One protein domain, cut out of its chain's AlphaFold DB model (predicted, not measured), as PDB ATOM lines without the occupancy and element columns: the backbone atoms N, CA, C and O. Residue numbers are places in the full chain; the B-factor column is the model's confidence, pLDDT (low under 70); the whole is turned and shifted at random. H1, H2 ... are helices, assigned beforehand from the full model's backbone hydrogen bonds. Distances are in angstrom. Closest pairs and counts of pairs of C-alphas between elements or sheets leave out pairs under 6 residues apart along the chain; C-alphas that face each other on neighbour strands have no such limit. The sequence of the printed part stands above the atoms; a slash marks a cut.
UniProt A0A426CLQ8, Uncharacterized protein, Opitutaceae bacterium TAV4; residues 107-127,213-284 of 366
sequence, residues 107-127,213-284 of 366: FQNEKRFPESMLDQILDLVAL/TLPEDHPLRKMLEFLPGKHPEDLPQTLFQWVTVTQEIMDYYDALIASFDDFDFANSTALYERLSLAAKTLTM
ATOM      1  N   PHE A 107     -31.752  16.821 -25.200       79.94
ATOM      2  CA  PHE A 107     -31.766  18.151 -24.575       79.94
ATOM      3  C   PHE A 107     -31.422  18.112 -23.082       79.94
ATOM      4  O   PHE A 107     -30.700  18.981 -22.598       79.94
ATOM      5  N   GLN A 108     -31.851  17.072 -22.358       76.94
ATOM      6  CA  GLN A 108     -31.469  16.883 -20.954       76.94
ATOM      7  C   GLN A 108     -29.957  16.724 -20.745       76.94
ATOM      8  O   GLN A 108     -29.441  17.109 -19.698       76.94
ATOM      9  N   ASN A 109     -29.233  16.143 -21.704       75.62
ATOM     10  CA  ASN A 109     -27.782  15.998 -21.591       75.62
ATOM     11  C   ASN A 109     -27.039  17.230 -22.098       75.62
ATOM     12  O   ASN A 109     -26.037  17.598 -21.491       75.62
ATOM     13  N   GLU A 110     -27.554  17.913 -23.122       75.38
ATOM     14  CA  GLU A 110     -27.016  19.216 -23.535       75.38
ATOM     15  C   GLU A 110     -27.109  20.244 -22.404       75.38
ATOM     16  O   GLU A 110     -26.193  21.040 -22.225       75.38
ATOM     17  N   LYS A 111     -28.147  20.158 -21.562       72.31
ATOM     18  CA  LYS A 111     -28.297  20.954 -20.335       72.31
ATOM     19  C   LYS A 111     -27.120  20.804 -19.352       72.31
ATOM     20  O   LYS A 111     -26.775  21.758 -18.667       72.31
ATOM     21  N   ARG A 112     -26.449  19.647 -19.308       68.25
ATOM     22  CA  ARG A 112     -25.306  19.411 -18.398       68.25
ATOM     23  C   ARG A 112     -24.037  20.142 -18.828       68.25
ATOM     24  O   ARG A 112     -23.136  20.357 -18.019       68.25
ATOM     25  N   PHE A 113     -23.940  20.507 -20.104       69.38
ATOM     26  CA  PHE A 113     -22.784  21.216 -20.636       69.38
ATOM     27  C   PHE A 113     -22.616  22.621 -20.024       69.38
ATOM     28  O   PHE A 113     -21.559  22.859 -19.433       69.38
ATOM     29  N   PRO A 114     -23.618  23.528 -20.064       63.84
ATOM     30  CA  PRO A 114     -23.509  24.848 -19.445       63.84
ATOM     31  C   PRO A 114     -23.345  24.790 -17.915       63.84
ATOM     32  O   PRO A 114     -22.668  25.655 -17.363       63.84
ATOM     33  N   GLU A 115     -23.873  23.761 -17.234       63.44
ATOM     34  CA  GLU A 115     -23.581  23.505 -15.811       63.44
ATOM     35  C   GLU A 115     -22.090  23.218 -15.589       63.44
ATOM     36  O   GLU A 115     -21.420  23.935 -14.848       63.44
ATOM     37  N   SER A 116     -21.536  22.228 -16.303       65.38
ATOM     38  CA  SER A 116     -20.118  21.853 -16.179       65.38
ATOM     39  C   SER A 116     -19.160  22.993 -16.532       65.38
ATOM     40  O   SER A 116     -18.035  23.069 -16.041       65.38
ATOM     41  N   MET A 117     -19.609  23.884 -17.411       67.00
ATOM     42  CA  MET A 117     -18.854  25.037 -17.857       67.00
ATOM     43  C   MET A 117     -18.837  26.139 -16.797       67.00
ATOM     44  O   MET A 117     -17.790  26.747 -16.575       67.00
ATOM     45  N   LEU A 118     -19.959  26.361 -16.104       65.38
ATOM     46  CA  LEU A 118     -20.004  27.254 -14.950       65.38
ATOM     47  C   LEU A 118     -19.087  26.747 -13.830       65.38
ATOM     48  O   LEU A 118     -18.348  27.547 -13.265       65.38
ATOM     49  N   ASP A 119     -19.066  25.438 -13.569       60.19
ATOM     50  CA  ASP A 119     -18.160  24.842 -12.580       60.19
ATOM     51  C   ASP A 119     -16.684  25.110 -12.924       60.19
ATOM     52  O   ASP A 119     -15.917  25.560 -12.073       60.19
ATOM     53  N   GLN A 120     -16.293  24.950 -14.195       62.91
ATOM     54  CA  GLN A 120     -14.934  25.276 -14.657       62.91
ATOM     55  C   GLN A 120     -14.596  26.765 -14.497       62.91
ATOM     56  O   GLN A 120     -13.474  27.117 -14.131       62.91
ATOM     57  N   ILE A 121     -15.554  27.658 -14.756       63.03
ATOM     58  CA  ILE A 121     -15.375  29.104 -14.568       63.03
ATOM     59  C   ILE A 121     -15.225  29.445 -13.080       63.03
ATOM     60  O   ILE A 121     -14.375  30.261 -12.717       63.03
ATOM     61  N   LEU A 122     -16.014  28.809 -12.214       58.41
ATOM     62  CA  LEU A 122     -15.917  28.971 -10.766       58.41
ATOM     63  C   LEU A 122     -14.555  28.499 -10.240       58.41
ATOM     64  O   LEU A 122     -13.958  29.196  -9.416       58.41
ATOM     65  N   ASP A 123     -14.024  27.392 -10.762       54.50
ATOM     66  CA  ASP A 123     -12.680  26.905 -10.433       54.50
ATOM     67  C   ASP A 123     -11.588  27.910 -10.841       54.50
ATOM     68  O   ASP A 123     -10.670  28.180 -10.062       54.50
ATOM     69  N   LEU A 124     -11.700  28.528 -12.023       55.03
ATOM     70  CA  LEU A 124     -10.766  29.566 -12.478       55.03
ATOM     71  C   LEU A 124     -10.787  30.802 -11.566       55.03
ATOM     72  O   LEU A 124      -9.732  31.347 -11.237       55.03
ATOM     73  N   VAL A 125     -11.972  31.223 -11.118       51.91
ATOM     74  CA  VAL A 125     -12.129  32.358 -10.195       51.91
ATOM     75  C   VAL A 125     -11.587  32.030  -8.802       51.91
ATOM     76  O   VAL A 125     -10.897  32.855  -8.205       51.91
ATOM     77  N   ALA A 126     -11.835  30.824  -8.284       47.88
ATOM     78  CA  ALA A 126     -11.358  30.386  -6.968       47.88
ATOM     79  C   ALA A 126      -9.821  30.267  -6.869       47.88
ATOM     80  O   ALA A 126      -9.267  30.160  -5.763       47.88
ATOM     81  N   LEU A 127      -9.135  30.261  -8.015       36.16
ATOM     82  CA  LEU A 127      -7.678  30.251  -8.141       36.16
ATOM     83  C   LEU A 127      -7.070  31.659  -8.290       36.16
ATOM     84  O   LEU A 127      -5.854  31.799  -8.147       36.16
ATOM     85  N   THR A 213     -11.394  35.955 -17.199       66.12
ATOM     86  CA  THR A 213     -10.584  35.859 -18.417       66.12
ATOM     87  C   THR A 213     -10.391  34.392 -18.760       66.12
ATOM     88  O   THR A 213      -9.716  33.666 -18.032       66.12
ATOM     89  N   LEU A 214     -10.975  33.947 -19.875       68.12
ATOM     90  CA  LEU A 214     -10.705  32.610 -20.391       68.12
ATOM     91  C   LEU A 214      -9.286  32.564 -20.988       68.12
ATOM     92  O   LEU A 214      -8.959  33.422 -21.822       68.12
ATOM     93  N   PRO A 215      -8.461  31.563 -20.621       68.69
ATOM     94  CA  PRO A 215      -7.174  31.319 -21.266       68.69
ATOM     95  C   PRO A 215      -7.301  31.263 -22.795       68.69
ATOM     96  O   PRO A 215      -8.321  30.819 -23.325       68.69
ATOM     97  N   GLU A 216      -6.271  31.696 -23.525       70.50
ATOM     98  CA  GLU A 216      -6.275  31.657 -25.000       70.50
ATOM     99  C   GLU A 216      -6.492  30.241 -25.547       70.50
ATOM    100  O   GLU A 216      -7.111  30.045 -26.591       70.50
ATOM    101  N   ASP A 217      -6.018  29.228 -24.827       70.12
ATOM    102  CA  ASP A 217      -6.156  27.836 -25.213       70.12
ATOM    103  C   ASP A 217      -7.471  27.184 -24.762       70.12
ATOM    104  O   ASP A 217      -7.708  26.028 -25.140       70.12
ATOM    105  N   HIS A 218      -8.330  27.918 -24.042       70.06
ATOM    106  CA  HIS A 218      -9.586  27.415 -23.498       70.06
ATOM    107  C   HIS A 218     -10.502  26.885 -24.619       70.06
ATOM    108  O   HIS A 218     -10.754  27.602 -25.598       70.06
ATOM    109  N   PRO A 219     -11.057  25.662 -24.494       65.12
ATOM    110  CA  PRO A 219     -11.868  25.036 -25.541       65.12
ATOM    111  C   PRO A 219     -13.036  25.900 -26.027       65.12
ATOM    112  O   PRO A 219     -13.299  25.955 -27.225       65.12
ATOM    113  N   LEU A 220     -13.692  26.623 -25.116       65.94
ATOM    114  CA  LEU A 220     -14.805  27.518 -25.444       65.94
ATOM    115  C   LEU A 220     -14.388  28.708 -26.317       65.94
ATOM    116  O   LEU A 220     -15.085  29.066 -27.260       65.94
ATOM    117  N   ARG A 221     -13.240  29.320 -26.011       69.44
ATOM    118  CA  ARG A 221     -12.742  30.481 -26.750       69.44
ATOM    119  C   ARG A 221     -12.372  30.073 -28.169       69.44
ATOM    120  O   ARG A 221     -12.849  30.674 -29.126       69.44
ATOM    121  N   LYS A 222     -11.642  28.960 -28.284       68.00
ATOM    122  CA  LYS A 222     -11.370  28.314 -29.568       68.00
ATOM    123  C   LYS A 222     -12.666  28.016 -30.309       68.00
ATOM    124  O   LYS A 222     -12.754  28.314 -31.488       68.00
ATOM    125  N   MET A 223     -13.682  27.471 -29.637       65.38
ATOM    126  CA  MET A 223     -14.964  27.157 -30.267       65.38
ATOM    127  C   MET A 223     -15.606  28.378 -30.936       65.38
ATOM    128  O   MET A 223     -16.014  28.270 -32.090       65.38
ATOM    129  N   LEU A 224     -15.641  29.528 -30.257       65.44
ATOM    130  CA  LEU A 224     -16.228  30.759 -30.796       65.44
ATOM    131  C   LEU A 224     -15.450  31.353 -31.964       65.44
ATOM    132  O   LEU A 224     -16.069  31.805 -32.919       65.44
ATOM    133  N   GLU A 225     -14.118  31.296 -31.938       67.06
ATOM    134  CA  GLU A 225     -13.272  31.751 -33.053       67.06
ATOM    135  C   GLU A 225     -13.567  31.004 -34.367       67.06
ATOM    136  O   GLU A 225     -13.241  31.482 -35.456       67.06
ATOM    137  N   PHE A 226     -14.196  29.829 -34.282       59.00
ATOM    138  CA  PHE A 226     -14.596  29.040 -35.441       59.00
ATOM    139  C   PHE A 226     -16.059  29.224 -35.863       59.00
ATOM    140  O   PHE A 226     -16.396  28.755 -36.954       59.00
ATOM    141  N   LEU A 227     -16.900  29.881 -35.054       57.03
ATOM    142  CA  LEU A 227     -18.317  30.103 -35.350       57.03
ATOM    143  C   LEU A 227     -18.511  31.417 -36.135       57.03
ATOM    144  O   LEU A 227     -18.140  32.488 -35.651       57.03
ATOM    145  N   PRO A 228     -19.104  31.385 -37.344       56.31
ATOM    146  CA  PRO A 228     -19.314  32.585 -38.150       56.31
ATOM    147  C   PRO A 228     -20.176  33.631 -37.429       56.31
ATOM    148  O   PRO A 228     -21.292  33.333 -37.008       56.31
ATOM    149  N   GLY A 229     -19.682  34.868 -37.334       62.78
ATOM    150  CA  GLY A 229     -20.419  35.985 -36.728       62.78
ATOM    151  C   GLY A 229     -20.532  35.927 -35.202       62.78
ATOM    152  O   GLY A 229     -21.343  36.658 -34.642       62.78
ATOM    153  N   LYS A 230     -19.754  35.058 -34.546       66.75
ATOM    154  CA  LYS A 230     -19.563  35.052 -33.096       66.75
ATOM    155  C   LYS A 230     -18.164  35.553 -32.781       66.75
ATOM    156  O   LYS A 230     -17.196  35.156 -33.430       66.75
ATOM    157  N   HIS A 231     -18.062  36.393 -31.766       68.94
ATOM    158  CA  HIS A 231     -16.801  36.954 -31.322       68.94
ATOM    159  C   HIS A 231     -16.575  36.615 -29.844       68.94
ATOM    160  O   HIS A 231     -17.533  36.522 -29.077       68.94
ATOM    161  N   PRO A 232     -15.320  36.428 -29.391       66.38
ATOM    162  CA  PRO A 232     -15.030  36.219 -27.971       66.38
ATOM    163  C   PRO A 232     -15.562  37.339 -27.063       66.38
ATOM    164  O   PRO A 232     -15.801  37.104 -25.886       66.38
ATOM    165  N   GLU A 233     -15.766  38.539 -27.609       70.38
ATOM    166  CA  GLU A 233     -16.375  39.689 -26.927       70.38
ATOM    167  C   GLU A 233     -17.891  39.563 -26.691       70.38
ATOM    168  O   GLU A 233     -18.424  40.288 -25.854       70.38
ATOM    169  N   ASP A 234     -18.562  38.603 -27.341       73.19
ATOM    170  CA  ASP A 234     -19.963  38.240 -27.073       73.19
ATOM    171  C   ASP A 234     -20.114  37.371 -25.807       73.19
ATOM    172  O   ASP A 234     -21.237  37.080 -25.381       73.19
ATOM    173  N   LEU A 235     -19.002  36.910 -25.216       76.56
ATOM    174  CA  LEU A 235     -19.019  36.126 -23.985       76.56
ATOM    175  C   LEU A 235     -19.248  36.991 -22.743       76.56
ATOM    176  O   LEU A 235     -18.812  38.143 -22.693       76.56
ATOM    177  N   PRO A 236     -19.836  36.405 -21.684       75.62
ATOM    178  CA  PRO A 236     -19.852  37.027 -20.369       75.62
ATOM    179  C   PRO A 236     -18.435  37.389 -19.894       75.62
ATOM    180  O   PRO A 236     -17.508  36.578 -19.958       75.62
ATOM    181  N   GLN A 237     -18.274  38.613 -19.398       75.19
ATOM    182  CA  GLN A 237     -16.995  39.160 -18.934       75.19
ATOM    183  C   GLN A 237     -16.850  39.081 -17.413       75.19
ATOM    184  O   GLN A 237     -15.733  39.021 -16.902       75.19
ATOM    185  N   THR A 238     -17.966  39.054 -16.682       59.84
ATOM    186  CA  THR A 238     -17.981  38.954 -15.216       59.84
ATOM    187  C   THR A 238     -18.574  37.631 -14.754       59.84
ATOM    188  O   THR A 238     -19.376  37.008 -15.458       59.84
ATOM    189  N   LEU A 239     -18.212  37.192 -13.546       57.50
ATOM    190  CA  LEU A 239     -18.784  35.970 -12.972       57.50
ATOM    191  C   LEU A 239     -20.313  36.075 -12.813       57.50
ATOM    192  O   LEU A 239     -21.025  35.094 -13.015       57.50
ATOM    193  N   PHE A 240     -20.833  37.272 -12.516       57.09
ATOM    194  CA  PHE A 240     -22.276  37.519 -12.460       57.09
ATOM    195  C   PHE A 240     -22.965  37.271 -13.807       57.09
ATOM    196  O   PHE A 240     -23.994  36.591 -13.871       57.09
ATOM    197  N   GLN A 241     -22.378  37.782 -14.892       65.69
ATOM    198  CA  GLN A 241     -22.901  37.571 -16.240       65.69
ATOM    199  C   GLN A 241     -22.859  36.084 -16.621       65.69
ATOM    200  O   GLN A 241     -23.826  35.587 -17.190       65.69
ATOM    201  N   TRP A 242     -21.797  35.356 -16.254       70.38
ATOM    202  CA  TRP A 242     -21.693  33.910 -16.484       70.38
ATOM    203  C   TRP A 242     -22.809  33.125 -15.794       70.38
ATOM    204  O   TRP A 242     -23.494  32.337 -16.441       70.38
ATOM    205  N   VAL A 243     -23.040  33.377 -14.505       65.25
ATOM    206  CA  VAL A 243     -24.112  32.720 -13.736       65.25
ATOM    207  C   VAL A 243     -25.487  33.029 -14.332       65.25
ATOM    208  O   VAL A 243     -26.313  32.127 -14.480       65.25
ATOM    209  N   THR A 244     -25.721  34.291 -14.694       68.88
ATOM    210  CA  THR A 244     -26.995  34.746 -15.268       68.88
ATOM    211  C   THR A 244     -27.269  34.070 -16.609       68.88
ATOM    212  O   THR A 244     -28.345  33.511 -16.805       68.88
ATOM    213  N   VAL A 245     -26.279  34.057 -17.505       75.25
ATOM    214  CA  VAL A 245     -26.393  33.440 -18.833       75.25
ATOM    215  C   VAL A 245     -26.558  31.925 -18.732       75.25
ATOM    216  O   VAL A 245     -27.385  31.362 -19.441       75.25
ATOM    217  N   THR A 246     -25.845  31.251 -17.826       73.62
ATOM    218  CA  THR A 246     -26.045  29.812 -17.605       73.62
ATOM    219  C   THR A 246     -27.470  29.517 -17.144       73.62
ATOM    220  O   THR A 246     -28.115  28.659 -17.738       73.62
ATOM    221  N   GLN A 247     -28.006  30.232 -16.147       74.31
ATOM    222  CA  GLN A 247     -29.387  30.014 -15.688       74.31
ATOM    223  C   GLN A 247     -30.405  30.250 -16.815       74.31
ATOM    224  O   GLN A 247     -31.339  29.470 -16.973       74.31
ATOM    225  N   GLU A 248     -30.187  31.275 -17.638       79.88
ATOM    226  CA  GLU A 248     -31.032  31.575 -18.792       79.88
ATOM    227  C   GLU A 248     -31.074  30.419 -19.814       79.88
ATOM    228  O   GLU A 248     -32.148  30.028 -20.273       79.88
ATOM    229  N   ILE A 249     -29.919  29.821 -20.130       81.25
ATOM    230  CA  ILE A 249     -29.816  28.655 -21.027       81.25
ATOM    231  C   ILE A 249     -30.529  27.433 -20.430       81.25
ATOM    232  O   ILE A 249     -31.174  26.662 -21.144       81.25
ATOM    233  N   MET A 250     -30.425  27.252 -19.114       80.00
ATOM    234  CA  MET A 250     -31.048  26.139 -18.398       80.00
ATOM    235  C   MET A 250     -32.573  26.223 -18.442       80.00
ATOM    236  O   MET A 250     -33.229  25.246 -18.809       80.00
ATOM    237  N   ASP A 251     -33.119  27.401 -18.138       81.12
ATOM    238  CA  ASP A 251     -34.559  27.669 -18.190       81.12
ATOM    239  C   ASP A 251     -35.095  27.499 -19.621       81.12
ATOM    240  O   ASP A 251     -36.195  26.980 -19.839       81.12
ATOM    241  N   TYR A 252     -34.288  27.888 -20.611       84.31
ATOM    242  CA  TYR A 252     -34.590  27.698 -22.021       84.31
ATOM    243  C   TYR A 252     -34.722  26.215 -22.408       84.31
ATOM    244  O   TYR A 252     -35.728  25.832 -23.015       84.31
ATOM    245  N   TYR A 253     -33.762  25.360 -22.033       81.88
ATOM    246  CA  TYR A 253     -33.853  23.922 -22.314       81.88
ATOM    247  C   TYR A 253     -35.004  23.249 -21.560       81.88
ATOM    248  O   TYR A 253     -35.657  22.376 -22.130       81.88
ATOM    249  N   ASP A 254     -35.310  23.673 -20.331       82.56
ATOM    250  CA  ASP A 254     -36.456  23.149 -19.576       82.56
ATOM    251  C   ASP A 254     -37.789  23.460 -20.274       82.56
ATOM    252  O   ASP A 254     -38.637  22.575 -20.432       82.56
ATOM    253  N   ALA A 255     -37.951  24.690 -20.770       82.50
ATOM    254  CA  ALA A 255     -39.122  25.078 -21.552       82.50
ATOM    255  C   ALA A 255     -39.212  24.324 -22.892       82.50
ATOM    256  O   ALA A 255     -40.309  23.967 -23.337       82.50
ATOM    257  N   LEU A 256     -38.069  24.058 -23.533       79.38
ATOM    258  CA  LEU A 256     -38.012  23.296 -24.777       79.38
ATOM    259  C   LEU A 256     -38.420  21.835 -24.559       79.38
ATOM    260  O   LEU A 256     -39.287  21.343 -25.275       79.38
ATOM    261  N   ILE A 257     -37.837  21.156 -23.567       80.62
ATOM    262  CA  ILE A 257     -38.132  19.749 -23.249       80.62
ATOM    263  C   ILE A 257     -39.631  19.555 -23.012       80.62
ATOM    264  O   ILE A 257     -40.215  18.609 -23.532       80.62
ATOM    265  N   ALA A 258     -40.268  20.475 -22.283       80.56
ATOM    266  CA  ALA A 258     -41.691  20.393 -21.965       80.56
ATOM    267  C   ALA A 258     -42.628  20.541 -23.179       80.56
ATOM    268  O   ALA A 258     -43.798  20.191 -23.078       80.56
ATOM    269  N   SER A 259     -42.145  21.083 -24.301       73.06
ATOM    270  CA  SER A 259     -42.974  21.439 -25.463       73.06
ATOM    271  C   SER A 259     -42.517  20.813 -26.782       73.06
ATOM    272  O   SER A 259     -43.132  21.046 -27.823       73.06
ATOM    273  N   PHE A 260     -41.439  20.023 -26.769       71.12
ATOM    274  CA  PHE A 260     -40.819  19.540 -28.000       71.12
ATOM    275  C   PHE A 260     -41.686  18.524 -28.757       71.12
ATOM    276  O   PHE A 260     -41.736  18.546 -29.992       71.12
ATOM    277  N   ASP A 261     -42.400  17.660 -28.033       66.12
ATOM    278  CA  ASP A 261     -43.224  16.610 -28.638       66.12
ATOM    279  C   ASP A 261     -44.423  17.175 -29.411       66.12
ATOM    280  O   ASP A 261     -44.686  16.720 -30.532       66.12
ATOM    281  N   ASP A 262     -45.041  18.240 -28.888       66.81
ATOM    282  CA  ASP A 262     -46.171  18.965 -29.495       66.81
ATOM    283  C   ASP A 262     -45.770  19.867 -30.675       66.81
ATOM    284  O   ASP A 262     -46.624  20.434 -31.352       66.81
ATOM    285  N   PHE A 263     -44.468  19.972 -30.943       62.81
ATOM    286  CA  PHE A 263     -43.868  20.577 -32.127       62.81
ATOM    287  C   PHE A 263     -44.510  21.898 -32.604       62.81
ATOM    288  O   PHE A 263     -45.139  21.973 -33.660       62.81
ATOM    289  N   ASP A 264     -44.264  22.974 -31.852       69.31
ATOM    290  CA  ASP A 264     -44.656  24.339 -32.215       69.31
ATOM    291  C   ASP A 264     -43.423  25.196 -32.567       69.31
ATOM    292  O   ASP A 264     -42.659  25.641 -31.704       69.31
ATOM    293  N   PHE A 265     -43.236  25.455 -33.866       67.06
ATOM    294  CA  PHE A 265     -42.160  26.316 -34.372       67.06
ATOM    295  C   PHE A 265     -42.201  27.731 -33.807       67.06
ATOM    296  O   PHE A 265     -41.149  28.293 -33.494       67.06
ATOM    297  N   ALA A 266     -43.391  28.325 -33.706       70.44
ATOM    298  CA  ALA A 266     -43.535  29.700 -33.252       70.44
ATOM    299  C   ALA A 266     -43.166  29.800 -31.773       70.44
ATOM    300  O   ALA A 266     -42.437  30.715 -31.384       70.44
ATOM    301  N   ASN A 267     -43.593  28.822 -30.972       75.56
ATOM    302  CA  ASN A 267     -43.283  28.781 -29.552       75.56
ATOM    303  C   ASN A 267     -41.782  28.588 -29.294       75.56
ATOM    304  O   ASN A 267     -41.186  29.398 -28.586       75.56
ATOM    305  N   SER A 268     -41.117  27.593 -29.896       71.94
ATOM    306  CA  SER A 268     -39.684  27.402 -29.612       71.94
ATOM    307  C   SER A 268     -38.789  28.468 -30.249       71.94
ATOM    308  O   SER A 268     -37.763  28.810 -29.662       71.94
ATOM    309  N   THR A 269     -39.183  29.046 -31.392       76.06
ATOM    310  CA  THR A 269     -38.503  30.237 -31.934       76.06
ATOM    311  C   THR A 269     -38.650  31.405 -30.964       76.06
ATOM    312  O   THR A 269     -37.660  32.050 -30.640       76.06
ATOM    313  N   ALA A 270     -39.848  31.649 -30.425       81.62
ATOM    314  CA  ALA A 270     -40.058  32.696 -29.430       81.62
ATOM    315  C   ALA A 270     -39.266  32.446 -28.135       81.62
ATOM    316  O   ALA A 270     -38.756  33.401 -27.553       81.62
ATOM    317  N   LEU A 271     -39.133  31.190 -27.693       81.25
ATOM    318  CA  LEU A 271     -38.277  30.824 -26.559       81.25
ATOM    319  C   LEU A 271     -36.806  31.145 -26.839       81.25
ATOM    320  O   LEU A 271     -36.159  31.763 -26.000       81.25
ATOM    321  N   TYR A 272     -36.295  30.785 -28.020       82.69
ATOM    322  CA  TYR A 272     -34.923  31.107 -28.415       82.69
ATOM    323  C   TYR A 272     -34.716  32.619 -28.550       82.69
ATOM    324  O   TYR A 272     -33.702  33.149 -28.113       82.69
ATOM    325  N   GLU A 273     -35.686  33.348 -29.104       84.25
ATOM    326  CA  GLU A 273     -35.554  34.791 -29.304       84.25
ATOM    327  C   GLU A 273     -35.523  35.595 -28.000       84.25
ATOM    328  O   GLU A 273     -34.923  36.672 -27.983       84.25
ATOM    329  N   ARG A 274     -36.088  35.057 -26.910       86.75
ATOM    330  CA  ARG A 274     -36.002  35.642 -25.561       86.75
ATOM    331  C   ARG A 274     -34.601  35.570 -24.957       86.75
ATOM    332  O   ARG A 274     -34.342  36.333 -24.034       86.75
ATOM    333  N   LEU A 275     -33.736  34.691 -25.467       84.44
ATOM    334  CA  LEU A 275     -32.369  34.560 -24.984       84.44
ATOM    335  C   LEU A 275     -31.554  35.838 -25.247       84.44
ATOM    336  O   LEU A 275     -31.621  36.436 -26.329       84.44
ATOM    337  N   SER A 276     -30.714  36.208 -24.289       84.06
ATOM    338  CA  SER A 276     -29.682  37.226 -24.428       84.06
ATOM    339  C   SER A 276     -28.685  36.852 -25.528       84.06
ATOM    340  O   SER A 276     -28.526  35.686 -25.892       84.06
ATOM    341  N   LEU A 277     -27.969  37.843 -26.071       82.75
ATOM    342  CA  LEU A 277     -26.967  37.595 -27.115       82.75
ATOM    343  C   LEU A 277     -25.878  36.608 -26.653       82.75
ATOM    344  O   LEU A 277     -25.462  35.743 -27.427       82.75
ATOM    345  N   ALA A 278     -25.467  36.700 -25.387       78.81
ATOM    346  CA  ALA A 278     -24.511  35.784 -24.777       78.81
ATOM    347  C   ALA A 278     -25.087  34.359 -24.670       78.81
ATOM    348  O   ALA A 278     -24.437  33.401 -25.090       78.81
ATOM    349  N   ALA A 279     -26.339  34.204 -24.222       81.19
ATOM    350  CA  ALA A 279     -27.000  32.899 -24.172       81.19
ATOM    351  C   ALA A 279     -27.200  32.280 -25.569       81.19
ATOM    352  O   ALA A 279     -26.899  31.101 -25.769       81.19
ATOM    353  N   LYS A 280     -27.586  33.081 -26.574       81.38
ATOM    354  CA  LYS A 280     -27.649  32.678 -27.998       81.38
ATOM    355  C   LYS A 280     -26.284  32.323 -28.593       81.38
ATOM    356  O   LYS A 280     -26.206  31.765 -29.682       81.38
ATOM    357  N   THR A 281     -25.184  32.723 -27.963       75.94
ATOM    358  CA  THR A 281     -23.821  32.386 -28.408       75.94
ATOM    359  C   THR A 281     -23.360  31.040 -27.869       75.94
ATOM    360  O   THR A 281     -22.586  30.349 -28.526       75.94
ATOM    361  N   LEU A 282     -23.896  30.641 -26.721       75.00
ATOM    362  CA  LEU A 282     -23.587  29.384 -26.047       75.00
ATOM    363  C   LEU A 282     -24.630  28.285 -26.303       75.00
ATOM    364  O   LEU A 282     -24.443  27.151 -25.873       75.00
ATOM    365  N   THR A 283     -25.710  28.615 -27.011       74.69
ATOM    366  CA  THR A 283     -26.816  27.708 -27.339       74.69
ATOM    367  C   THR A 283     -26.923  27.551 -28.849       74.69
ATOM    368  O   THR A 283     -26.676  28.494 -29.601       74.69
ATOM    369  N   MET A 284     -27.281  26.356 -29.315       69.06
ATOM    370  CA  MET A 284     -27.416  26.087 -30.745       69.06
ATOM    371  C   MET A 284     -28.653  26.779 -31.342       69.06
ATOM    372  O   MET A 284     -29.675  26.905 -30.673       69.06
TER     373      MET A 284
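What this domain is: This is residues 107 to 127 and 213 to 284 of the 366 residues of an uncharacterized protein of Opitutaceae bacterium TAV4 (UniProt A0A426CLQ8). A long helix, H4, forms the backbone of the domain: H2 lies antiparallel along one side of it with little H1 near H4's last residues, while H5 folds back over that same end of H4 and short H6 packs on its middle. H3 lies off to the side, touching no helix, and is joined to H4 by the long unnamed stretch 226 to 238. The printed part has 93 residues with six named helices, H1 to H6 in chain order, and no named strand; the class is all helix. The whole is compact, with a radius of gyration of the C-alphas of 14.0 A, yet elongated in outline, spanning 44 by 28 by 20 A.

Where its parts are: H4, residues 239 to 257, is the longest helix, 27.3 A from C-alpha 239 at (-18.784, 35.970, -12.972) to C-alpha 257 at (-38.132, 19.749, -23.249). H2, residues 112 to 126, measures 21.1 A, and H1, residues 107 to 110, precedes it, beginning at C-alpha 107 at (-31.766, 18.151, -24.575). H5, residues 265 to 273, measures 11.9 A, and H3, residues 219 to 225, measures 10.2 A. H6, residues 279 to 282, is the last helix.

How they stand to each other: H4 is the hub, touching four helices. H2 touches it at a shallow tilt of 10 degrees, opposite ways; the closest C-alphas are those of Pro 114 and Thr 246, 5.9 A apart. H4 touches H5 with residues 252 to 256 alone, at a shallow tilt of 6 degrees, opposite ways, the two forming a helical hairpin; the closest C-alphas are those of Leu 256 and Ser 268, 6.6 A apart. With residues 245 to 249 alone it touches H6, the closest C-alphas being those of Val 245 and Ala 279, 5.4 A apart. With residues 253 to 257 alone it touches H1, C-alphas 107 and 253 being closest at 6.5 A. H1 and H2 meet only through their link. H5 and H6 are close but not clearly touching, with C-alphas 272 and 280 closest at 7.5 A. H3 and H6 are only just apart, at 8.1 A. In H2, H3, H4 and H5 every O i to N i+4 pair is within hydrogen-bond range; H1 and H6 are too short for such a pair.

The domain as a whole: The C-alphas of Leu 127 and Asp 262, the two farthest apart, are 45.4 A from each other. Residues 128 to 212 are not printed, and C-alphas 127 and 213 are 12.1 A apart across this cut. The link from H3 to H4, 13 residues, is long. Residues 261 to 266, of which 265 and 266 belong to H5, stand free. Mean pLDDT of the printed part is 70.5; 45 residues are under 70, among them 112 to 127 and 219 to 232.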